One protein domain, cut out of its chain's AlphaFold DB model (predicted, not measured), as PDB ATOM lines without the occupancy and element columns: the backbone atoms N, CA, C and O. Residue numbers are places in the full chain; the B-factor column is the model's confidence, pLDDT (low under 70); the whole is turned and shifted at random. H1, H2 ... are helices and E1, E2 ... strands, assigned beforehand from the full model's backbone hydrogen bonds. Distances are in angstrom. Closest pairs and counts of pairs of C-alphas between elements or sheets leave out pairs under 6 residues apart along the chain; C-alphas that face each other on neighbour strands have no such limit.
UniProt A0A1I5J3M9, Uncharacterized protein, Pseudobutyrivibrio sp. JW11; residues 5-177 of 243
ATOM      1  N   PHE A   5     157.419 211.536  90.208       82.50
ATOM      2  CA  PHE A   5     158.685 210.919  90.565       82.50
ATOM      3  C   PHE A   5     158.677 210.202  91.930       82.50
ATOM      4  O   PHE A   5     159.111 209.056  92.008       82.50
ATOM      5  N   GLU A   6     158.148 210.816  92.993       86.38
ATOM      6  CA  GLU A   6     158.045 210.196  94.326       86.38
ATOM      7  C   GLU A   6     157.170 208.940  94.306       86.38
ATOM      8  O   GLU A   6     157.531 207.927  94.905       86.38
ATOM      9  N   LYS A   7     156.054 208.974  93.566       83.81
ATOM     10  CA  LYS A   7     155.184 207.802  93.392       83.81
ATOM     11  C   LYS A   7     155.926 206.647  92.720       83.81
ATOM     12  O   LYS A   7     155.844 205.511  93.185       83.81
ATOM     13  N   ILE A   8     156.677 206.935  91.653       85.44
ATOM     14  CA  ILE A   8     157.493 205.935  90.949       85.44
ATOM     15  C   ILE A   8     158.590 205.387  91.872       85.44
ATOM     16  O   ILE A   8     158.805 204.178  91.919       85.44
ATOM     17  N   LEU A   9     159.255 206.244  92.649       88.56
ATOM     18  CA  LEU A   9     160.296 205.818  93.585       88.56
ATOM     19  C   LEU A   9     159.743 204.886  94.674       88.56
ATOM     20  O   LEU A   9     160.334 203.839  94.944       88.56
ATOM     21  N   LEU A  10     158.590 205.225  95.263       90.12
ATOM     22  CA  LEU A  10     157.900 204.372  96.236       90.12
ATOM     23  C   LEU A  10     157.504 203.028  95.623       90.12
ATOM     24  O   LEU A  10     157.684 201.981  96.244       90.12
ATOM     25  N   LEU A  11     157.022 203.041  94.381       89.12
ATOM     26  CA  LEU A  11     156.657 201.835  93.650       89.12
ATOM     27  C   LEU A  11     157.848 200.897  93.443       89.12
ATOM     28  O   LEU A  11     157.734 199.691  93.678       89.12
ATOM     29  N   ILE A  12     158.997 201.452  93.047       89.81
ATOM     30  CA  ILE A  12     160.253 200.714  92.887       89.81
ATOM     31  C   ILE A  12     160.693 200.128  94.228       89.81
ATOM     32  O   ILE A  12     161.021 198.943  94.295       89.81
ATOM     33  N   LEU A  13     160.668 200.925  95.299       92.25
ATOM     34  CA  LEU A  13     161.078 200.496  96.635       92.25
ATOM     35  C   LEU A  13     160.215 199.339  97.152       92.25
ATOM     36  O   LEU A  13     160.748 198.305  97.554       92.25
ATOM     37  N   HIS A  14     158.889 199.476  97.104       92.19
ATOM     38  CA  HIS A  14     157.981 198.426  97.567       92.19
ATOM     39  C   HIS A  14     158.069 197.168  96.694       92.19
ATOM     40  O   HIS A  14     158.055 196.055  97.223       92.19
ATOM     41  N   SER A  15     158.257 197.322  95.379       89.12
ATOM     42  CA  SER A  15     158.507 196.188  94.477       89.12
ATOM     43  C   SER A  15     159.834 195.490  94.789       89.12
ATOM     44  O   SER A  15     159.897 194.261  94.771       89.12
ATOM     45  N   LEU A  16     160.888 196.239  95.135       90.25
ATOM     46  CA  LEU A  16     162.173 195.672  95.550       90.25
ATOM     47  C   LEU A  16     162.028 194.865  96.837       90.25
ATOM     48  O   LEU A  16     162.545 193.755  96.915       90.25
ATOM     49  N   ILE A  17     161.310 195.396  97.828       91.50
ATOM     50  CA  ILE A  17     161.081 194.725  99.112       91.50
ATOM     51  C   ILE A  17     160.295 193.425  98.925       91.50
ATOM     52  O   ILE A  17     160.626 192.426  99.554       91.50
ATOM     53  N   VAL A  18     159.267 193.416  98.075       89.38
ATOM     54  CA  VAL A  18     158.379 192.252  97.911       89.38
ATOM     55  C   VAL A  18     158.951 191.214  96.945       89.38
ATOM     56  O   VAL A  18     158.928 190.023  97.246       89.38
ATOM     57  N   PHE A  19     159.463 191.637  95.788       86.12
ATOM     58  CA  PHE A  19     159.856 190.723  94.709       86.12
ATOM     59  C   PHE A  19     161.367 190.518  94.621       86.12
ATOM     60  O   PHE A  19     161.826 189.405  94.382       86.12
ATOM     61  N   GLY A  20     162.157 191.572  94.828       87.12
ATOM     62  CA  GLY A  20     163.613 191.497  94.699       87.12
ATOM     63  C   GLY A  20     164.271 190.849  95.914       87.12
ATOM     64  O   GLY A  20     164.968 189.838  95.808       87.12
ATOM     65  N   TYR A  21     164.037 191.424  97.090       89.00
ATOM     66  CA  TYR A  21     164.763 191.106  98.310       89.00
ATOM     67  C   TYR A  21     164.596 189.646  98.775       89.00
ATOM     68  O   TYR A  21     165.616 189.004  99.051       89.00
ATOM     69  N   PRO A  22     163.384 189.046  98.793       89.75
ATOM     70  CA  PRO A  22     163.218 187.641  99.165       89.75
ATOM     71  C   PRO A  22     163.911 186.694  98.184       89.75
ATOM     72  O   PRO A  22     164.500 185.698  98.598       89.75
ATOM     73  N   MET A  23     163.899 187.023  96.891       88.88
ATOM     74  CA  MET A  23     164.519 186.208  95.845       88.88
ATOM     75  C   MET A  23     166.047 186.254  95.913       88.88
ATOM     76  O   MET A  23     166.699 185.208  95.875       88.88
ATOM     77  N   VAL A  24     166.631 187.443  96.099       87.75
ATOM     78  CA  VAL A  24     168.075 187.597  96.350       87.75
ATOM     79  C   VAL A  24     168.472 186.853  97.624       87.75
ATOM     80  O   VAL A  24     169.460 186.122  97.623       87.75
ATOM     81  N   THR A  25     167.676 186.977  98.687       90.88
ATOM     82  CA  THR A  25     167.918 186.280  99.955       90.88
ATOM     83  C   THR A  25     167.930 184.769  99.767       90.88
ATOM     84  O   THR A  25     168.882 184.104 100.179       90.88
ATOM     85  N   LEU A  26     166.910 184.226  99.100       90.94
ATOM     86  CA  LEU A  26     166.812 182.801  98.812       90.94
ATOM     87  C   LEU A  26     168.030 182.315  98.020       90.94
ATOM     88  O   LEU A  26     168.620 181.297  98.381       90.94
ATOM     89  N   TYR A  27     168.444 183.067  96.997       89.00
ATOM     90  CA  TYR A  27     169.628 182.757  96.199       89.00
ATOM     91  C   TYR A  27     170.924 182.790  97.029       89.00
ATOM     92  O   TYR A  27     171.724 181.857  96.969       89.00
ATOM     93  N   CYS A  28     171.134 183.822  97.851       88.50
ATOM     94  CA  CYS A  28     172.299 183.916  98.737       88.50
ATOM     95  C   CYS A  28     172.339 182.774  99.758       88.50
ATOM     96  O   CYS A  28     173.406 182.227 100.046       88.50
ATOM     97  N   MET A  29     171.184 182.385 100.296       90.88
ATOM     98  CA  MET A  29     171.091 181.284 101.250       90.88
ATOM     99  C   MET A  29     171.372 179.934 100.604       90.88
ATOM    100  O   MET A  29     171.956 179.074 101.263       90.88
ATOM    101  N   SER A  30     171.020 179.762  99.331       90.81
ATOM    102  CA  SER A  30     171.103 178.488  98.622       90.81
ATOM    103  C   SER A  30     172.403 178.262  97.838       90.81
ATOM    104  O   SER A  30     172.663 177.148  97.383       90.81
ATOM    105  N   GLN A  31     173.237 179.292  97.687       87.81
ATOM    106  CA  GLN A  31     174.516 179.223  96.977       87.81
ATOM    107  C   GLN A  31     175.697 179.416  97.930       87.81
ATOM    108  O   GLN A  31     175.591 180.075  98.965       87.81
ATOM    109  N   PHE A  32     176.848 178.848  97.581       86.56
ATOM    110  CA  PHE A  32     178.124 179.202  98.191       86.56
ATOM    111  C   PHE A  32     178.723 180.405  97.455       86.56
ATOM    112  O   PHE A  32     179.031 180.331  96.264       86.56
ATOM    113  N   TYR A  33     178.912 181.516  98.162       77.75
ATOM    114  CA  TYR A  33     179.527 182.713  97.607       77.75
ATOM    115  C   TYR A  33     181.055 182.629  97.689       77.75
ATOM    116  O   TYR A  33     181.642 182.576  98.771       77.75
ATOM    117  N   THR A  34     181.706 182.638  96.528       71.56
ATOM    118  CA  THR A  34     183.164 182.713  96.397       71.56
ATOM    119  C   THR A  34     183.554 183.962  95.615       71.56
ATOM    120  O   THR A  34     183.037 184.192  94.518       71.56
ATOM    121  N   ASN A  35     184.476 184.744  96.180       65.75
ATOM    122  CA  ASN A  35     185.195 185.809  95.487       65.75
ATOM    123  C   ASN A  35     186.608 185.297  95.170       65.75
ATOM    124  O   ASN A  35     187.292 184.775  96.058       65.75
ATOM    125  N   ASP A  36     187.029 185.410  93.911       58.50
ATOM    126  CA  ASP A  36     188.293 184.850  93.426       58.50
ATOM    127  C   ASP A  36     189.535 185.558  93.991       58.50
ATOM    128  O   ASP A  36     190.626 185.001  93.939       58.50
ATOM    129  N   ARG A  37     189.375 186.730  94.622       57.50
ATOM    130  CA  ARG A  37     190.475 187.512  95.221       57.50
ATOM    131  C   ARG A  37     190.879 187.099  96.642       57.50
ATOM    132  O   ARG A  37     191.680 187.784  97.268       57.50
ATOM    133  N   ILE A  38     190.273 186.056  97.203       59.50
ATOM    134  CA  ILE A  38     190.324 185.786  98.645       59.50
ATOM    135  C   ILE A  38     190.852 184.367  98.914       59.50
ATOM    136  O   ILE A  38     190.458 183.434  98.233       59.50
ATOM    137  N   GLU A  39     191.713 184.176  99.916       61.03
ATOM    138  CA  GLU A  39     192.217 182.853 100.345       61.03
ATOM    139  C   GLU A  39     191.118 181.963 100.962       61.03
ATOM    140  O   GLU A  39     190.100 182.450 101.458       61.03
ATOM    141  N   ASN A  40     191.336 180.645 101.004       65.00
ATOM    142  CA  ASN A  40     190.359 179.622 101.406       65.00
ATOM    143  C   ASN A  40     189.605 179.913 102.727       65.00
ATOM    144  O   ASN A  40     188.370 179.964 102.753       65.00
ATOM    145  N   ILE A  41     190.329 180.180 103.824       66.38
ATOM    146  CA  ILE A  41     189.725 180.482 105.139       66.38
ATOM    147  C   ILE A  41     188.865 181.747 105.064       66.38
ATOM    148  O   ILE A  41     187.758 181.801 105.612       66.38
ATOM    149  N   LYS A  42     189.357 182.765 104.357       73.06
ATOM    150  CA  LYS A  42     188.655 184.032 104.186       73.06
ATOM    151  C   LYS A  42     187.396 183.843 103.315       73.06
ATOM    152  O   LYS A  42     186.356 184.380 103.685       73.06
ATOM    153  N   LYS A  43     187.408 182.987 102.273       74.81
ATOM    154  CA  LYS A  43     186.212 182.653 101.458       74.81
ATOM    155  C   LYS A  43     185.078 182.068 102.305       74.81
ATOM    156  O   LYS A  43     183.936 182.514 102.197       74.81
ATOM    157  N   LYS A  44     185.383 181.092 103.173       76.69
ATOM    158  CA  LYS A  44     184.377 180.458 104.050       76.69
ATOM    159  C   LYS A  44     183.756 181.466 105.022       76.69
ATOM    160  O   LYS A  44     182.532 181.497 105.159       76.69
ATOM    161  N   LYS A  45     184.582 182.319 105.643       82.56
ATOM    162  CA  LYS A  45     184.118 183.383 106.553       82.56
ATOM    163  C   LYS A  45     183.221 184.398 105.840       82.56
ATOM    164  O   LYS A  45     182.155 184.716 106.358       82.56
ATOM    165  N   THR A  46     183.601 184.856 104.645       82.50
ATOM    166  CA  THR A  46     182.786 185.795 103.855       82.50
ATOM    167  C   THR A  46     181.423 185.207 103.494       82.50
ATOM    168  O   THR A  46     180.413 185.876 103.682       82.50
ATOM    169  N   ASN A  47     181.369 183.951 103.034       87.06
ATOM    170  CA  ASN A  47     180.102 183.287 102.720       87.06
ATOM    171  C   ASN A  47     179.167 183.215 103.941       87.06
ATOM    172  O   ASN A  47     177.989 183.550 103.838       87.06
ATOM    173  N   TYR A  48     179.693 182.819 105.105       87.19
ATOM    174  CA  TYR A  48     178.914 182.773 106.345       87.19
ATOM    175  C   TYR A  48     178.409 184.159 106.770       87.19
ATOM    176  O   TYR A  48     177.241 184.310 107.133       87.19
ATOM    177  N   LEU A  49     179.267 185.179 106.683       88.31
ATOM    178  CA  LEU A  49     178.919 186.554 107.035       88.31
ATOM    179  C   LEU A  49     177.792 187.094 106.147       88.31
ATOM    180  O   LEU A  49     176.804 187.591 106.678       88.31
ATOM    181  N   VAL A  50     177.881 186.921 104.823       88.19
ATOM    182  CA  VAL A  50     176.822 187.352 103.892       88.19
ATOM    183  C   VAL A  50     175.491 186.677 104.226       88.19
ATOM    184  O   VAL A  50     174.475 187.358 104.324       88.19
ATOM    185  N   LYS A  51     175.485 185.358 104.463       90.75
ATOM    186  CA  LYS A  51     174.258 184.629 104.824       90.75
ATOM    187  C   LYS A  51     173.655 185.129 106.130       90.75
ATOM    188  O   LYS A  51     172.457 185.384 106.191       90.75
ATOM    189  N   THR A  52     174.491 185.321 107.146       90.75
ATOM    190  CA  THR A  52     174.056 185.818 108.457       90.75
ATOM    191  C   THR A  52     173.448 187.212 108.338       90.75
ATOM    192  O   THR A  52     172.360 187.448 108.856       90.75
ATOM    193  N   MET A  53     174.103 188.118 107.603       91.44
ATOM    194  CA  MET A  53     173.584 189.465 107.361       91.44
ATOM    195  C   MET A  53     172.232 189.415 106.654       91.44
ATOM    196  O   MET A  53     171.284 190.042 107.108       91.44
ATOM    197  N   VAL A  54     172.126 188.652 105.567       91.00
ATOM    198  CA  VAL A  54     170.894 188.533 104.781       91.00
ATOM    199  C   VAL A  54     169.734 187.986 105.628       91.00
ATOM    200  O   VAL A  54     168.644 188.550 105.598       91.00
ATOM    201  N   VAL A  55     169.964 186.956 106.450       90.69
ATOM    202  CA  VAL A  55     168.941 186.426 107.373       90.69
ATOM    203  C   VAL A  55     168.549 187.458 108.431       90.69
ATOM    204  O   VAL A  55     167.362 187.660 108.677       90.69
ATOM    205  N   MET A  56     169.527 188.135 109.036       93.38
ATOM    206  CA  MET A  56     169.277 189.175 110.038       93.38
ATOM    207  C   MET A  56     168.401 190.295 109.468       93.38
ATOM    208  O   MET A  56     167.436 190.708 110.105       93.38
ATOM    209  N   TRP A  57     168.693 190.750 108.252       92.44
ATOM    210  CA  TRP A  57     167.900 191.770 107.577       92.44
ATOM    211  C   TRP A  57     166.475 191.297 107.263       92.44
ATOM    212  O   TRP A  57     165.541 192.059 107.494       92.44
ATOM    213  N   VAL A  58     166.273 190.047 106.821       92.94
ATOM    214  CA  VAL A  58     164.916 189.481 106.668       92.94
ATOM    215  C   VAL A  58     164.149 189.534 107.985       92.94
ATOM    216  O   VAL A  58     162.999 189.967 107.992       92.94
ATOM    217  N   ILE A  59     164.776 189.134 109.096       93.00
ATOM    218  CA  ILE A  59     164.141 189.153 110.421       93.00
ATOM    219  C   ILE A  59     163.774 190.586 110.818       93.00
ATOM    220  O   ILE A  59     162.637 190.828 111.208       93.00
ATOM    221  N   ILE A  60     164.694 191.546 110.668       94.81
ATOM    222  CA  ILE A  60     164.439 192.961 110.981       94.81
ATOM    223  C   ILE A  60     163.266 193.495 110.150       94.81
ATOM    224  O   ILE A  60     162.359 194.120 110.699       94.81
ATOM    225  N   LEU A  61     163.252 193.240 108.839       94.50
ATOM    226  CA  LEU A  61     162.179 193.696 107.953       94.50
ATOM    227  C   LEU A  61     160.835 193.036 108.288       94.50
ATOM    228  O   LEU A  61     159.803 193.703 108.234       94.50
ATOM    229  N   ALA A  62     160.841 191.754 108.657       92.81
ATOM    230  CA  ALA A  62     159.642 191.029 109.059       92.81
ATOM    231  C   ALA A  62     159.073 191.541 110.390       92.81
ATOM    232  O   ALA A  62     157.887 191.829 110.455       92.81
ATOM    233  N   VAL A  63     159.911 191.727 111.418       96.19
ATOM    234  CA  VAL A  63     159.494 192.218 112.749       96.19
ATOM    235  C   VAL A  63     158.919 193.637 112.696       96.19
ATOM    236  O   VAL A  63     158.096 193.998 113.528       96.19
ATOM    237  N   ASN A  64     159.332 194.448 111.719       96.06
ATOM    238  CA  ASN A  64     158.828 195.813 111.529       96.06
ATOM    239  C   ASN A  64     157.642 195.901 110.538       96.06
ATOM    240  O   ASN A  64     157.274 197.000 110.093       96.06
ATOM    241  N   ASP A  65     157.060 194.757 110.161       95.94
ATOM    242  CA  ASP A  65     155.959 194.609 109.197       95.94
ATOM    243  C   ASP A  65     156.253 195.221 107.818       95.94
ATOM    244  O   ASP A  65     155.344 195.615 107.083       95.94
ATOM    245  N   VAL A  66     157.529 195.344 107.437       95.94
ATOM    246  CA  VAL A  66     157.924 196.039 106.202       95.94
ATOM    247  C   VAL A  66     157.426 195.281 104.973       95.94
ATOM    248  O   VAL A  66     156.957 195.905 104.018       95.94
ATOM    249  N   PHE A  67     157.464 193.945 105.004       93.44
ATOM    250  CA  PHE A  67     156.923 193.111 103.927       93.44
ATOM    251  C   PHE A  67     155.403 193.244 103.810       93.44
ATOM    252  O   PHE A  67     154.899 193.429 102.706       93.44
ATOM    253  N   GLU A  68     154.677 193.207 104.929       94.12
ATOM    254  CA  GLU A  68     153.216 193.333 104.936       94.12
ATOM    255  C   GLU A  68     152.771 194.717 104.453       94.12
ATOM    256  O   GLU A  68     151.916 194.817 103.572       94.12
ATOM    257  N   LYS A  69     153.386 195.787 104.972       94.88
ATOM    258  CA  LYS A  69     153.107 197.170 104.551       94.88
ATOM    259  C   LYS A  69     153.396 197.364 103.067       94.88
ATOM    260  O   LYS A  69     152.578 197.947 102.359       94.88
ATOM    261  N   SER A  70     154.517 196.828 102.585       94.12
ATOM    262  CA  SER A  70     154.874 196.901 101.165       94.12
ATOM    263  C   SER A  70     153.910 196.115 100.289       94.12
ATOM    264  O   SER A  70     153.474 196.616  99.260       94.12
ATOM    265  N   TRP A  71     153.515 194.914 100.709       91.06
ATOM    266  CA  TRP A  71     152.532 194.119  99.985       91.06
ATOM    267  C   TRP A  71     151.174 194.822  99.912       91.06
ATOM    268  O   TRP A  71     150.606 194.933  98.830       91.06
ATOM    269  N   ARG A  72     150.679 195.365 101.032       91.19
ATOM    270  CA  ARG A  72     149.428 196.141 101.066       91.19
ATOM    271  C   ARG A  72     149.488 197.367 100.162       91.19
ATOM    272  O   ARG A  72     148.545 197.597  99.414       91.19
ATOM    273  N   TYR A  73     150.599 198.104 100.180       90.81
ATOM    274  CA  TYR A  73     150.804 199.238  99.279       90.81
ATOM    275  C   TYR A  73     150.652 198.818  97.811       90.81
ATOM    276  O   TYR A  73     149.893 199.432  97.068       90.81
ATOM    277  N   LEU A  74     151.307 197.725  97.406       88.25
ATOM    278  CA  LEU A  74     151.216 197.214  96.035       88.25
ATOM    279  C   LEU A  74     149.821 196.667  95.689       88.25
ATOM    280  O   LEU A  74     149.375 196.806  94.554       88.25
ATOM    281  N   LEU A  75     149.108 196.068  96.649       85.81
ATOM    282  CA  LEU A  75     147.739 195.583  96.444       85.81
ATOM    283  C   LEU A  75     146.736 196.710  96.177       85.81
ATOM    284  O   LEU A  75     145.788 196.494  95.417       85.81
ATOM    285  N   ASN A  76     146.942 197.881  96.783       85.88
ATOM    286  CA  ASN A  76     146.062 199.040  96.613       85.88
ATOM    287  C   ASN A  76     146.129 199.612  95.186       85.88
ATOM    288  O   ASN A  76     145.149 200.158  94.698       85.88
ATOM    289  N   ILE A  77     147.231 199.390  94.458       82.75
ATOM    290  CA  ILE A  77     147.369 199.785  93.040       82.75
ATOM    291  C   ILE A  77     146.338 199.062  92.156       82.75
ATOM    292  O   ILE A  77     145.966 199.527  91.082       82.75
ATOM    293  N   PHE A  78     145.846 197.901  92.594       75.75
ATOM    294  CA  PHE A  78     144.831 197.153  91.857       75.75
ATOM    295  C   PHE A  78     143.399 197.621  92.115       75.75
ATOM    296  O   PHE A  78     142.473 197.015  91.565       75.75
ATOM    297  N   ASP A  79     143.196 198.655  92.928       75.88
ATOM    298  CA  ASP A  79     141.865 199.187  93.190       75.88
ATOM    299  C   ASP A  79     141.303 199.905  91.959       75.88
ATOM    300  O   ASP A  79     142.035 200.393  91.094       75.88
ATOM    301  N   SER A  80     139.974 199.892  91.837       61.31
ATOM    302  CA  SER A  80     139.253 200.261  90.612       61.31
ATOM    303  C   SER A  80     139.410 201.719  90.186       61.31
ATOM    304  O   SER A  80     139.114 202.027  89.035       61.31
ATOM    305  N   GLU A  81     139.859 202.587  91.090       67.00
ATOM    306  CA  GLU A  81     140.048 204.026  90.862       67.00
ATOM    307  C   GLU A  81     141.475 204.382  90.418       67.00
ATOM    308  O   GLU A  81     141.743 205.523  90.050       67.00
ATOM    309  N   THR A  82     142.395 203.414  90.424       73.31
ATOM    310  CA  THR A  82     143.803 203.644  90.088       73.31
ATOM    311  C   THR A  82     143.974 203.895  88.590       73.31
ATOM    312  O   THR A  82     143.440 203.153  87.757       73.31
ATOM    313  N   GLU A  83     144.755 204.917  88.232       77.06
ATOM    314  CA  GLU A  83     145.049 205.235  86.836       77.06
ATOM    315  C   GLU A  83     145.763 204.069  86.131       77.06
ATOM    316  O   GLU A  83     146.649 203.409  86.680       77.06
ATOM    317  N   ALA A  84     145.424 203.838  84.860       76.31
ATOM    318  CA  ALA A  84     146.056 202.788  84.060       76.31
ATOM    319  C   ALA A  84     147.581 202.989  83.903       76.31
ATOM    320  O   ALA A  84     148.323 202.016  83.765       76.31
ATOM    321  N   SER A  85     148.048 204.239  83.978       78.12
ATOM    322  CA  SER A  85     149.462 204.629  83.990       78.12
ATOM    323  C   SER A  85     150.225 204.033  85.187       78.12
ATOM    324  O   SER A  85     151.322 203.498  85.017       78.12
ATOM    325  N   GLU A  86     149.643 204.056  86.390       80.44
ATOM    326  CA  GLU A  86     150.261 203.528  87.615       80.44
ATOM    327  C   GLU A  86     150.367 201.995  87.580       80.44
ATOM    328  O   GLU A  86     151.386 201.428  87.977       80.44
ATOM    329  N   LEU A  87     149.362 201.321  87.011       79.50
ATOM    330  CA  LEU A  87     149.374 199.870  86.800       79.50
ATOM    331  C   LEU A  87     150.465 199.424  85.817       79.50
ATOM    332  O   LEU A  87     151.139 198.420  86.059       79.50
ATOM    333  N   ILE A  88     150.660 200.171  84.724       79.88
ATOM    334  CA  ILE A  88     151.755 199.920  83.776       79.88
ATOM    335  C   ILE A  88     153.102 200.120  84.472       79.88
ATOM    336  O   ILE A  88     153.968 199.248  84.385       79.88
ATOM    337  N   ASN A  89     153.269 201.227  85.201       84.06
ATOM    338  CA  ASN A  89     154.502 201.507  85.934       84.06
ATOM    339  C   ASN A  89     154.832 200.390  86.932       84.06
ATOM    340  O   ASN A  89     155.990 199.986  87.028       84.06
ATOM    341  N   PHE A  90     153.831 199.842  87.627       84.94
ATOM    342  CA  PHE A  90     154.034 198.740  88.567       84.94
ATOM    343  C   PHE A  90     154.574 197.494  87.869       84.94
ATOM    344  O   PHE A  90     155.569 196.914  88.304       84.94
ATOM    345  N   ALA A  91     153.962 197.100  86.756       81.62
ATOM    346  CA  ALA A  91     154.400 195.913  86.039       81.62
ATOM    347  C   ALA A  91     155.761 196.075  85.377       81.62
ATOM    348  O   ALA A  91     156.563 195.142  85.408       81.62
ATOM    349  N   LEU A  92     156.057 197.263  84.848       83.38
ATOM    350  CA  LEU A  92     157.395 197.588  84.368       83.38
ATOM    351  C   LEU A  92     158.424 197.499  85.500       83.38
ATOM    352  O   LEU A  92     159.502 196.954  85.279       83.38
ATOM    353  N   CYS A  93     158.096 197.959  86.714       85.94
ATOM    354  CA  CYS A  93     158.986 197.831  87.871       85.94
ATOM    355  C   CYS A  93     159.256 196.364  88.221       85.94
ATOM    356  O   CYS A  93     160.412 195.983  88.394       85.94
ATOM    357  N   VAL A  94     158.219 195.526  88.294       82.38
ATOM    358  CA  VAL A  94     158.376 194.090  88.584       82.38
ATOM    359  C   VAL A  94     159.179 193.392  87.481       82.38
ATOM    360  O   VAL A  94     160.134 192.680  87.782       82.38
ATOM    361  N   PHE A  95     158.871 193.654  86.210       83.50
ATOM    362  CA  PHE A  95     159.611 193.093  85.078       83.50
ATOM    363  C   PHE A  95     161.085 193.523  85.069       83.50
ATOM    364  O   PHE A  95     161.981 192.704  84.861       83.50
ATOM    365  N   LEU A  96     161.362 194.798  85.351       84.06
ATOM    366  CA  LEU A  96     162.726 195.309  85.452       84.06
ATOM    367  C   LEU A  96     163.486 194.642  86.608       84.06
ATOM    368  O   LEU A  96     164.645 194.269  86.433       84.06
ATOM    369  N   MET A  97     162.842 194.438  87.762       83.50
ATOM    370  CA  MET A  97     163.437 193.715  88.894       83.50
ATOM    371  C   MET A  97     163.794 192.275  88.531       83.50
ATOM    372  O   MET A  97     164.871 191.801  88.892       83.50
ATOM    373  N   GLU A  98     162.927 191.592  87.788       81.56
ATOM    374  CA  GLU A  98     163.192 190.242  87.291       81.56
ATOM    375  C   GLU A  98     164.403 190.205  86.347       81.56
ATOM    376  O   GLU A  98     165.276 189.345  86.498       81.56
ATOM    377  N   ILE A  99     164.505 191.165  85.418       83.06
ATOM    378  CA  ILE A  99     165.664 191.298  84.522       83.06
ATOM    379  C   ILE A  99     166.939 191.564  85.323       83.06
ATOM    380  O   ILE A  99     167.952 190.902  85.093       83.06
ATOM    381  N   ILE A 100     166.907 192.507  86.266       84.44
ATOM    382  CA  ILE A 100     168.063 192.836  87.107       84.44
ATOM    383  C   ILE A 100     168.511 191.596  87.877       84.44
ATOM    384  O   ILE A 100     169.692 191.258  87.855       84.44
ATOM    385  N   LEU A 101     167.583 190.870  88.502       81.06
ATOM    386  CA  LEU A 101     167.896 189.644  89.228       81.06
ATOM    387  C   LEU A 101     168.531 188.591  88.311       81.06
ATOM    388  O   LEU A 101     169.516 187.953  88.687       81.06
ATOM    389  N   PHE A 102     168.017 188.438  87.092       80.69
ATOM    390  CA  PHE A 102     168.599 187.543  86.100       80.69
ATOM    391  C   PHE A 102     170.029 187.956  85.722       80.69
ATOM    392  O   PHE A 102     170.931 187.115  85.727       80.69
ATOM    393  N   LEU A 103     170.270 189.244  85.461       81.38
ATOM    394  CA  LEU A 103     171.601 189.783  85.163       81.38
ATOM    395  C   LEU A 103     172.573 189.590  86.335       81.38
ATOM    396  O   LEU A 103     173.717 189.188  86.124       81.38
ATOM    397  N   VAL A 104     172.117 189.799  87.573       79.44
ATOM    398  CA  VAL A 104     172.901 189.536  88.790       79.44
ATOM    399  C   VAL A 104     173.291 188.058  88.859       79.44
ATOM    400  O   VAL A 104     174.472 187.743  88.983       79.44
ATOM    401  N   ILE A 105     172.341 187.134  88.683       76.56
ATOM    402  CA  ILE A 105     172.626 185.690  88.688       76.56
ATOM    403  C   ILE A 105     173.601 185.311  87.562       76.56
ATOM    404  O   ILE A 105     174.475 184.466  87.756       76.56
ATOM    405  N   MET A 106     173.477 185.913  86.380       74.44
ATOM    406  CA  MET A 106     174.371 185.634  85.252       74.44
ATOM    407  C   MET A 106     175.781 186.195  85.471       74.44
ATOM    408  O   MET A 106     176.754 185.482  85.226       74.44
ATOM    409  N   SER A 107     175.911 187.420  85.988       75.50
ATOM    410  CA  SER A 107     177.208 188.058  86.266       75.50
ATOM    411  C   SER A 107     178.020 187.307  87.323       75.50
ATOM    412  O   SER A 107     179.202 187.045  87.109       75.50
ATOM    413  N   VAL A 108     177.382 186.844  88.407       71.69
ATOM    414  CA  VAL A 108     178.028 186.029  89.460       71.69
ATOM    415  C   VAL A 108     178.618 184.726  88.901       71.69
ATOM    416  O   VAL A 108     179.554 184.157  89.470       71.69
ATOM    417  N   ASN A 109     178.095 184.262  87.768       70.25
ATOM    418  CA  ASN A 109     178.483 183.020  87.118       70.25
ATOM    419  C   ASN A 109     179.498 183.195  85.977       70.25
ATOM    420  O   ASN A 109     179.902 182.189  85.398       70.25
ATOM    421  N   HIS A 110     179.921 184.421  85.647       69.25
ATOM    422  CA  HIS A 110     180.769 184.673  84.476       69.25
ATOM    423  C   HIS A 110     182.116 183.937  84.535       69.25
ATOM    424  O   HIS A 110     182.573 183.398  83.524       69.25
ATOM    425  N   ASP A 111     182.732 183.850  85.717       71.00
ATOM    426  CA  ASP A 111     184.070 183.265  85.909       71.00
ATOM    427  C   ASP A 111     184.062 181.836  86.461       71.00
ATOM    428  O   ASP A 111     185.060 181.327  86.976       71.00
ATOM    429  N   LYS A 112     182.918 181.158  86.313       80.62
ATOM    430  CA  LYS A 112     182.663 179.842  86.895       80.62
ATOM    431  C   LYS A 112     182.029 178.918  85.864       80.62
ATOM    432  O   LYS A 112     181.141 179.299  85.106       80.62
ATOM    433  N   ILE A 113     182.453 177.662  85.857       83.81
ATOM    434  CA  ILE A 113     181.775 176.597  85.127       83.81
ATOM    435  C   ILE A 113     180.723 176.002  86.056       83.81
ATOM    436  O   ILE A 113     181.059 175.391  87.063       83.81
ATOM    437  N   ASN A 114     179.449 176.157  85.700       86.31
ATOM    438  CA  ASN A 114     178.341 175.603  86.471       86.31
ATOM    439  C   ASN A 114     177.745 174.365  85.802       86.31
ATOM    440  O   ASN A 114     177.357 174.395  84.631       86.31
ATOM    441  N   ILE A 115     177.608 173.295  86.579       87.25
ATOM    442  CA  ILE A 115     176.953 172.049  86.189       87.25
ATOM    443  C   ILE A 115     175.718 171.877  87.071       87.25
ATOM    444  O   ILE A 115     175.820 171.688  88.279       87.25
ATOM    445  N   TYR A 116     174.534 171.965  86.468       88.06
ATOM    446  CA  TYR A 116     173.260 171.930  87.188       88.06
ATOM    447  C   TYR A 116     172.657 170.527  87.183       88.06
ATOM    448  O   TYR A 116     172.557 169.904  86.124       88.06
ATOM    449  N   LYS A 117     172.157 170.068  88.338       87.38
ATOM    450  CA  LYS A 117     171.386 168.818  88.446       87.38
ATOM    451  C   LYS A 117     170.111 168.878  87.608       87.38
ATOM    452  O   LYS A 117     169.802 167.959  86.858       87.38
ATOM    453  N   TYR A 118     169.382 169.984  87.737       89.38
ATOM    454  CA  TYR A 118     168.070 170.193  87.132       89.38
ATOM    455  C   TYR A 118     168.136 171.191  85.968       89.38
ATOM    456  O   TYR A 118     167.347 172.130  85.892       89.38
ATOM    457  N   ALA A 119     169.091 171.001  85.049       87.50
ATOM    458  CA  ALA A 119     169.316 171.920  83.929       87.50
ATOM    459  C   ALA A 119     168.063 172.133  83.055       87.50
ATOM    460  O   ALA A 119     167.770 173.264  82.675       87.50
ATOM    461  N   SER A 120     167.307 171.066  82.767       89.38
ATOM    462  CA  SER A 120     166.066 171.153  81.983       89.38
ATOM    463  C   SER A 120     164.971 171.917  82.726       89.38
ATOM    464  O   SER A 120     164.379 172.824  82.153       89.38
ATOM    465  N   ALA A 121     164.750 171.617  84.012       91.00
ATOM    466  CA  ALA A 121     163.754 172.326  84.817       91.00
ATOM    467  C   ALA A 121     164.084 173.820  84.924       91.00
ATOM    468  O   ALA A 121     163.204 174.652  84.749       91.00
ATOM    469  N   ARG A 122     165.364 174.172  85.107       90.12
ATOM    470  CA  ARG A 122     165.826 175.566  85.116       90.12
ATOM    471  C   ARG A 122     165.472 176.297  83.816       90.12
ATOM    472  O   ARG A 122     165.018 177.434  83.870       90.12
ATOM    473  N   LYS A 123     165.658 175.654  82.655       90.06
ATOM    474  CA  LYS A 123     165.260 176.222  81.354       90.06
ATOM    475  C   LYS A 123     163.745 176.392  81.249       90.06
ATOM    476  O   LYS A 123     163.302 177.439  80.801       90.06
ATOM    477  N   ILE A 124     162.974 175.394  81.685       93.38
ATOM    478  CA  ILE A 124     161.505 175.453  81.680       93.38
ATOM    479  C   ILE A 124     161.016 176.607  82.555       93.38
ATOM    480  O   ILE A 124     160.240 177.424  82.075       93.38
ATOM    481  N   PHE A 125     161.506 176.723  83.795       93.31
ATOM    482  CA  PHE A 125     161.135 177.822  84.689       93.31
ATOM    483  C   PHE A 125     161.502 179.186  84.110       93.31
ATOM    484  O   PHE A 125     160.681 180.091  84.167       93.31
ATOM    485  N   LEU A 126     162.688 179.325  83.508       88.50
ATOM    486  CA  LEU A 126     163.107 180.581  82.883       88.50
ATOM    487  C   LEU A 126     162.194 180.973  81.712       88.50
ATOM    488  O   LEU A 126     161.742 182.110  81.642       88.50
ATOM    489  N   VAL A 127     161.915 180.037  80.799       90.69
ATOM    490  CA  VAL A 127     161.037 180.299  79.648       90.69
ATOM    491  C   VAL A 127     159.623 180.615  80.123       90.69
ATOM    492  O   VAL A 127     159.058 181.617  79.702       90.69
ATOM    493  N   ALA A 128     159.077 179.813  81.039       92.06
ATOM    494  CA  ALA A 128     157.742 180.029  81.588       92.06
ATOM    495  C   ALA A 128     157.627 181.381  82.304       92.06
ATOM    496  O   ALA A 128     156.633 182.077  82.117       92.06
ATOM    497  N   GLN A 129     158.641 181.771  83.083       89.38
ATOM    498  CA  GLN A 129     158.676 183.066  83.758       89.38
ATOM    499  C   GLN A 129     158.677 184.209  82.736       89.38
ATOM    500  O   GLN A 129     157.804 185.064  82.797       89.38
ATOM    501  N   LEU A 130     159.579 184.188  81.746       86.12
ATOM    502  CA  LEU A 130     159.627 185.221  80.703       86.12
ATOM    503  C   LEU A 130     158.308 185.316  79.922       86.12
ATOM    504  O   LEU A 130     157.805 186.413  79.690       86.12
ATOM    505  N   SER A 131     157.723 184.175  79.545       88.94
ATOM    506  CA  SER A 131     156.425 184.133  78.866       88.94
ATOM    507  C   SER A 131     155.305 184.712  79.730       88.94
ATOM    508  O   SER A 131     154.471 185.458  79.223       88.94
ATOM    509  N   SER A 132     155.298 184.406  81.028       89.19
ATOM    510  CA  SER A 132     154.306 184.917  81.973       89.19
ATOM    511  C   SER A 132     154.450 186.429  82.198       89.19
ATOM    512  O   SER A 132     153.450 187.148  82.182       89.19
ATOM    513  N   SER A 133     155.674 186.958  82.292       83.88
ATOM    514  CA  SER A 133     155.911 188.404  82.396       83.88
ATOM    515  C   SER A 133     155.501 189.157  81.123       83.88
ATOM    516  O   SER A 133     154.865 190.206  81.214       83.88
ATOM    517  N   ILE A 134     155.761 188.599  79.934       83.44
ATOM    518  CA  ILE A 134     155.280 189.165  78.659       83.44
ATOM    519  C   ILE A 134     153.748 189.143  78.591       83.44
ATOM    520  O   ILE A 134     153.135 190.155  78.250       83.44
ATOM    521  N   ALA A 135     153.116 188.018  78.941       85.88
ATOM    522  CA  ALA A 135     151.659 187.899  78.955       85.88
ATOM    523  C   ALA A 135     151.023 188.938  79.889       85.88
ATOM    524  O   ALA A 135     150.015 189.555  79.547       85.88
ATOM    525  N   TRP A 136     151.644 189.187  81.040       83.62
ATOM    526  CA  TRP A 136     151.183 190.191  81.988       83.62
ATOM    527  C   TRP A 136     151.288 191.625  81.447       83.62
ATOM    528  O   TRP A 136     150.339 192.397  81.591       83.62
ATOM    529  N   ILE A 137     152.379 191.967  80.752       81.31
ATOM    530  CA  ILE A 137     152.520 193.264  80.066       81.31
ATOM    531  C   ILE A 137     151.428 193.434  78.998       81.31
ATOM    532  O   ILE A 137     150.791 194.485  78.935       81.31
ATOM    533  N   ILE A 138     151.160 192.401  78.193       83.25
ATOM    534  CA  ILE A 138     150.106 192.437  77.165       83.25
ATOM    535  C   ILE A 138     148.731 192.668  77.800       83.25
ATOM    536  O   ILE A 138     147.983 193.531  77.344       83.25
ATOM    537  N   LEU A 139     148.406 191.947  78.878       81.62
ATOM    538  CA  LEU A 139     147.155 192.129  79.619       81.62
ATOM    539  C   LEU A 139     146.991 193.576  80.110       81.62
ATOM    540  O   LEU A 139     145.913 194.159  80.004       81.62
ATOM    541  N   LEU A 140     148.068 194.193  80.591       78.38
ATOM    542  CA  LEU A 140     148.045 195.584  81.038       78.38
ATOM    543  C   LEU A 140     147.856 196.586  79.904       78.38
ATOM    544  O   LEU A 140     147.112 197.548  80.078       78.38
ATOM    545  N   LEU A 141     148.464 196.345  78.742       78.25
ATOM    546  CA  LEU A 141     148.239 197.168  77.553       78.25
ATOM    547  C   LEU A 141     146.783 197.075  77.076       78.25
ATOM    548  O   LEU A 141     146.169 198.099  76.794       78.25
ATOM    549  N   ILE A 142     146.190 195.874  77.076       79.19
ATOM    550  CA  ILE A 142     144.769 195.674  76.741       79.19
ATOM    551  C   ILE A 142     143.863 196.448  77.710       79.19
ATOM    552  O   ILE A 142     142.891 197.078  77.279       79.19
ATOM    553  N   ARG A 143     144.187 196.430  79.011       74.50
ATOM    554  CA  ARG A 143     143.465 197.211  80.025       74.50
ATOM    555  C   ARG A 143     143.622 198.715  79.793       74.50
ATOM    556  O   ARG A 143     142.635 199.431  79.895       74.50
ATOM    557  N   TYR A 144     144.825 199.188  79.467       75.19
ATOM    558  CA  TYR A 144     145.095 200.601  79.180       75.19
ATOM    559  C   TYR A 144     144.315 201.112  77.965       75.19
ATOM    560  O   TYR A 144     143.771 202.211  77.992       75.19
ATOM    561  N   SER A 145     144.189 200.292  76.922       77.38
ATOM    562  CA  SER A 145     143.374 200.612  75.748       77.38
ATOM    563  C   SER A 145     141.861 200.594  76.019       77.38
ATOM    564  O   SER A 145     141.089 200.800  75.085       77.38
ATOM    565  N   ASN A 146     141.417 200.332  77.259       71.75
ATOM    566  CA  ASN A 146     140.011 200.175  77.656       71.75
ATOM    567  C   ASN A 146     139.234 199.127  76.833       71.75
ATOM    568  O   ASN A 146     138.006 199.133  76.820       71.75
ATOM    569  N   ILE A 147     139.937 198.199  76.172       74.06
ATOM    570  CA  ILE A 147     139.328 197.156  75.331       74.06
ATOM    571  C   ILE A 147     138.652 196.096  76.207       74.06
ATOM    572  O   ILE A 147     137.602 195.566  75.853       74.06
ATOM    573  N   TYR A 148     139.253 195.780  77.358       71.44
ATOM    574  CA  TYR A 148     138.757 194.748  78.262       71.44
ATOM    575  C   TYR A 148     139.017 195.103  79.728       71.44
ATOM    576  O   TYR A 148     140.124 195.501  80.106       71.44
ATOM    577  N   LYS A 149     138.001 194.925  80.580       72.38
ATOM    578  CA  LYS A 149     138.111 195.164  82.022       72.38
ATOM    579  C   LYS A 149     138.652 193.910  82.704       72.38
ATOM    580  O   LYS A 149     137.930 192.941  82.908       72.38
ATOM    581  N   ILE A 150     139.932 193.934  83.058       74.56
ATOM    582  CA  ILE A 150     140.568 192.823  83.772       74.56
ATOM    583  C   ILE A 150     140.249 192.921  85.264       74.56
ATOM    584  O   ILE A 150     140.500 193.948  85.896       74.56
ATOM    585  N   GLU A 151     139.726 191.836  85.836       80.62
ATOM    586  CA  GLU A 151     139.450 191.750  87.268       80.62
ATOM    587  C   GLU A 151     140.730 191.755  88.116       80.62
ATOM    588  O   GLU A 151     141.750 191.156  87.762       80.62
ATOM    589  N   LYS A 152     140.647 192.360  89.311       79.56
ATOM    590  CA  LYS A 152     141.727 192.368  90.314       79.56
ATOM    591  C   LYS A 152     142.246 190.958  90.618       79.56
ATOM    592  O   LYS A 152     143.453 190.761  90.706       79.56
ATOM    593  N   LYS A 153     141.353 189.966  90.726       84.62
ATOM    594  CA  LYS A 153     141.727 188.566  90.997       84.62
ATOM    595  C   LYS A 153     142.664 188.001  89.928       84.62
ATOM    596  O   LYS A 153     143.683 187.416  90.277       84.62
ATOM    597  N   THR A 154     142.363 188.227  88.651       83.44
ATOM    598  CA  THR A 154     143.188 187.758  87.527       83.44
ATOM    599  C   THR A 154     144.589 188.362  87.574       83.44
ATOM    600  O   THR A 154     145.575 187.643  87.442       83.44
ATOM    601  N   MET A 155     144.689 189.664  87.858       79.38
ATOM    602  CA  MET A 155     145.979 190.352  87.989       79.38
ATOM    603  C   MET A 155     146.831 189.783  89.130       79.38
ATOM    604  O   MET A 155     148.028 189.563  88.957       79.38
ATOM    605  N   LEU A 156     146.211 189.500  90.279       83.06
ATOM    606  CA  LEU A 156     146.901 188.893  91.418       83.06
ATOM    607  C   LEU A 156     147.385 187.475  91.108       83.06
ATOM    608  O   LEU A 156     148.498 187.119  91.487       83.06
ATOM    609  N   ILE A 157     146.586 186.681  90.391       86.50
ATOM    610  CA  ILE A 157     146.981 185.335  89.957       86.50
ATOM    611  C   ILE A 157     148.229 185.402  89.069       86.50
ATOM    612  O   ILE A 157     149.166 184.640  89.299       86.50
ATOM    613  N   CYS A 158     148.294 186.335  88.114       84.69
ATOM    614  CA  CYS A 158     149.479 186.513  87.265       84.69
ATOM    615  C   CYS A 158     150.744 186.820  88.083       84.69
ATOM    616  O   CYS A 158     151.795 186.227  87.843       84.69
ATOM    617  N   ILE A 159     150.636 187.698  89.085       83.88
ATOM    618  CA  ILE A 159     151.754 188.045  89.977       83.88
ATOM    619  C   ILE A 159     152.227 186.821  90.764       83.88
ATOM    620  O   ILE A 159     153.426 186.555  90.833       83.88
ATOM    621  N   TRP A 160     151.296 186.049  91.327       87.44
ATOM    622  CA  TRP A 160     151.624 184.826  92.059       87.44
ATOM    623  C   TRP A 160     152.286 183.774  91.170       87.44
ATOM    624  O   TRP A 160     153.265 183.159  91.591       87.44
ATOM    625  N   ILE A 161     151.803 183.591  89.938       90.38
ATOM    626  CA  ILE A 161     152.421 182.683  88.966       90.38
ATOM    627  C   ILE A 161     153.868 183.107  88.691       90.38
ATOM    628  O   ILE A 161     154.766 182.272  88.806       90.38
ATOM    629  N   ASN A 162     154.123 184.392  88.415       87.12
ATOM    630  CA  ASN A 162     155.485 184.901  88.211       87.12
ATOM    631  C   ASN A 162     156.388 184.643  89.421       87.12
ATOM    632  O   ASN A 162     157.491 184.114  89.269       87.12
ATOM    633  N   LEU A 163     155.897 184.923  90.630       86.62
ATOM    634  CA  LEU A 163     156.649 184.704  91.864       86.62
ATOM    635  C   LEU A 163     157.011 183.223  92.068       86.62
ATOM    636  O   LEU A 163     158.146 182.899  92.432       86.62
ATOM    637  N   VAL A 164     156.071 182.310  91.808       92.31
ATOM    638  CA  VAL A 164     156.288 180.859  91.917       92.31
ATOM    639  C   VAL A 164     157.297 180.374  90.877       92.31
ATOM    640  O   VAL A 164     158.203 179.608  91.215       92.31
ATOM    641  N   LEU A 165     157.187 180.835  89.628       92.12
ATOM    642  CA  LEU A 165     158.117 180.472  88.556       92.12
ATOM    643  C   LEU A 165     159.540 180.955  88.858       92.12
ATOM    644  O   LEU A 165     160.492 180.182  88.718       92.12
ATOM    645  N   LEU A 166     159.683 182.189  89.346       88.88
ATOM    646  CA  LEU A 166     160.970 182.756  89.742       88.88
ATOM    647  C   LEU A 166     161.589 182.001  90.926       88.88
ATOM    648  O   LEU A 166     162.768 181.639  90.896       88.88
ATOM    649  N   THR A 167     160.779 181.678  91.934       90.94
ATOM    650  CA  THR A 167     161.208 180.852  93.072       90.94
ATOM    651  C   THR A 167     161.691 179.479  92.590       90.94
ATOM    652  O   THR A 167     162.780 179.033  92.958       90.94
ATOM    653  N   GLY A 168     160.934 178.822  91.704       92.88
ATOM    654  CA  GLY A 168     161.304 177.540  91.099       92.88
ATOM    655  C   GLY A 168     162.608 177.605  90.297       92.88
ATOM    656  O   GLY A 168     163.457 176.708  90.396       92.88
ATOM    657  N   PHE A 169     162.832 178.695  89.559       91.19
ATOM    658  CA  PHE A 169     164.095 178.949  88.864       91.19
ATOM    659  C   PHE A 169     165.281 179.046  89.837       91.19
ATOM    660  O   PHE A 169     166.317 178.412  89.606       91.19
ATOM    661  N   ILE A 170     165.141 179.778  90.945       90.31
ATOM    662  CA  ILE A 170     166.202 179.922  91.955       90.31
ATOM    663  C   ILE A 170     166.486 178.580  92.632       90.31
ATOM    664  O   ILE A 170     167.642 178.151  92.689       90.31
ATOM    665  N   LEU A 171     165.450 177.868  93.083       91.75
ATOM    666  CA  LEU A 171     165.594 176.569  93.745       91.75
ATOM    667  C   LEU A 171     166.249 175.535  92.819       91.75
ATOM    668  O   LEU A 171     167.204 174.868  93.214       91.75
ATOM    669  N   SER A 172     165.812 175.440  91.561       91.31
ATOM    670  CA  SER A 172     166.428 174.533  90.579       91.31
ATOM    671  C   SER A 172     167.877 174.916  90.249       91.31
ATOM    672  O   SER A 172     168.723 174.034  90.082       91.31
ATOM    673  N   SER A 173     168.198 176.214  90.243       89.00
ATOM    674  CA  SER A 173     169.568 176.724  90.086       89.00
ATOM    675  C   SER A 173     170.460 176.453  91.305       89.00
ATOM    676  O   SER A 173     171.683 176.530  91.194       89.00
ATOM    677  N   SER A 174     169.874 176.102  92.454       89.88
ATOM    678  CA  SER A 174     170.566 175.842  93.727       89.88
ATOM    679  C   SER A 174     171.120 174.435  93.882       89.88
ATOM    680  O   SER A 174     171.857 174.164  94.825       89.88
ATOM    681  N   PHE A 175     170.796 173.542  92.949       89.75
ATOM    682  CA  PHE A 175     171.415 172.228  92.844       89.75
ATOM    683  C   PHE A 175     172.456 172.256  91.738       89.75
ATOM    684  O   PHE A 175     172.182 171.880  90.590       89.75
ATOM    685  N   ASN A 176     173.641 172.748  92.073       90.31
ATOM    686  CA  ASN A 176     174.709 172.913  91.108       90.31
ATOM    687  C   ASN A 176     176.068 172.525  91.684       90.31
ATOM    688  O   ASN A 176     176.266 172.387  92.891       90.31
ATOM    689  N   LEU A 177     176.994 172.335  90.760       88.19
ATOM    690  CA  LEU A 177     178.406 172.235  91.022       88.19
ATOM    691  C   LEU A 177     179.086 173.377  90.268       88.19
ATOM    692  O   LEU A 177     178.979 173.448  89.043       88.19
TER     693      LEU A 177
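What this domain is: This is residues 5 to 177 of the 243 residues of an uncharacterized protein of Pseudobutyrivibrio sp. JW11 (UniProt A0A1I5J3M9). Four long helices, H1, H4, H5 and H6, lie roughly side by side in a bundle, with H2 and H3 packed on H1. A small antiparallel sheet, E1 beside E2, sits where H5 begins and H6 ends. The 173 printed residues hold H1, H2, H3, H4, E1, H5, H6 and E2 in chain order, mostly helix. The whole is compact, radius of gyration of the C-alphas 18.1 A, but elongated, spanning 59 by 38 by 25 A.

Where its parts are: Find E1 at residues 112 to 116 and E2 at 175 to 177, ending at C-alpha 177 (178.406, 172.235, 91.022). H6 is residues 152 to 173, 31.9 A; H5 is 119 to 144, 37.8 A; H4 is 84 to 108, 36.5 A. H1, residues 5 to 30, starts at C-alpha 5 (158.685, 210.919, 90.565) and runs 35.6 A, with a kink of 33 degrees near residue 20. H2 is 40 to 63, 35.2 A; H3 is 66 to 76.

How they stand to each other: Across E1 and E2, look for N 115 and O 177, 2.8 A apart. H5 and H6, a helical hairpin, touch at Phe 125 and Phe 169, closest C-alphas 5.2 A. H4 touches H5 opposite ways at 19 degrees, a shallow tilt, closest C-alphas Ala 84 and Tyr 144, 5.4 A. The hub H1 touches H4, closest C-alphas Ile 12 and Cys 93, 5.9 A; H6, Tyr 27 and Ile 170, 6.1 A; H3, His 14 and Ser 70, 5.0 A; and H2, Met 29 and Lys 51, 5.8 A. H1 and H5 are apart. Every O i to N i+4 pair is within hydrogen-bond range in H2 to H6; in H1, 19 of 22.

The domain as a whole: The farthest C-alphas, Ile 41 and Ile 147, are 60.9 A apart. The printed part has no cut, and no link is long. Model pLDDT is under 70 at residues 35 to 41, 80 to 81 and 110.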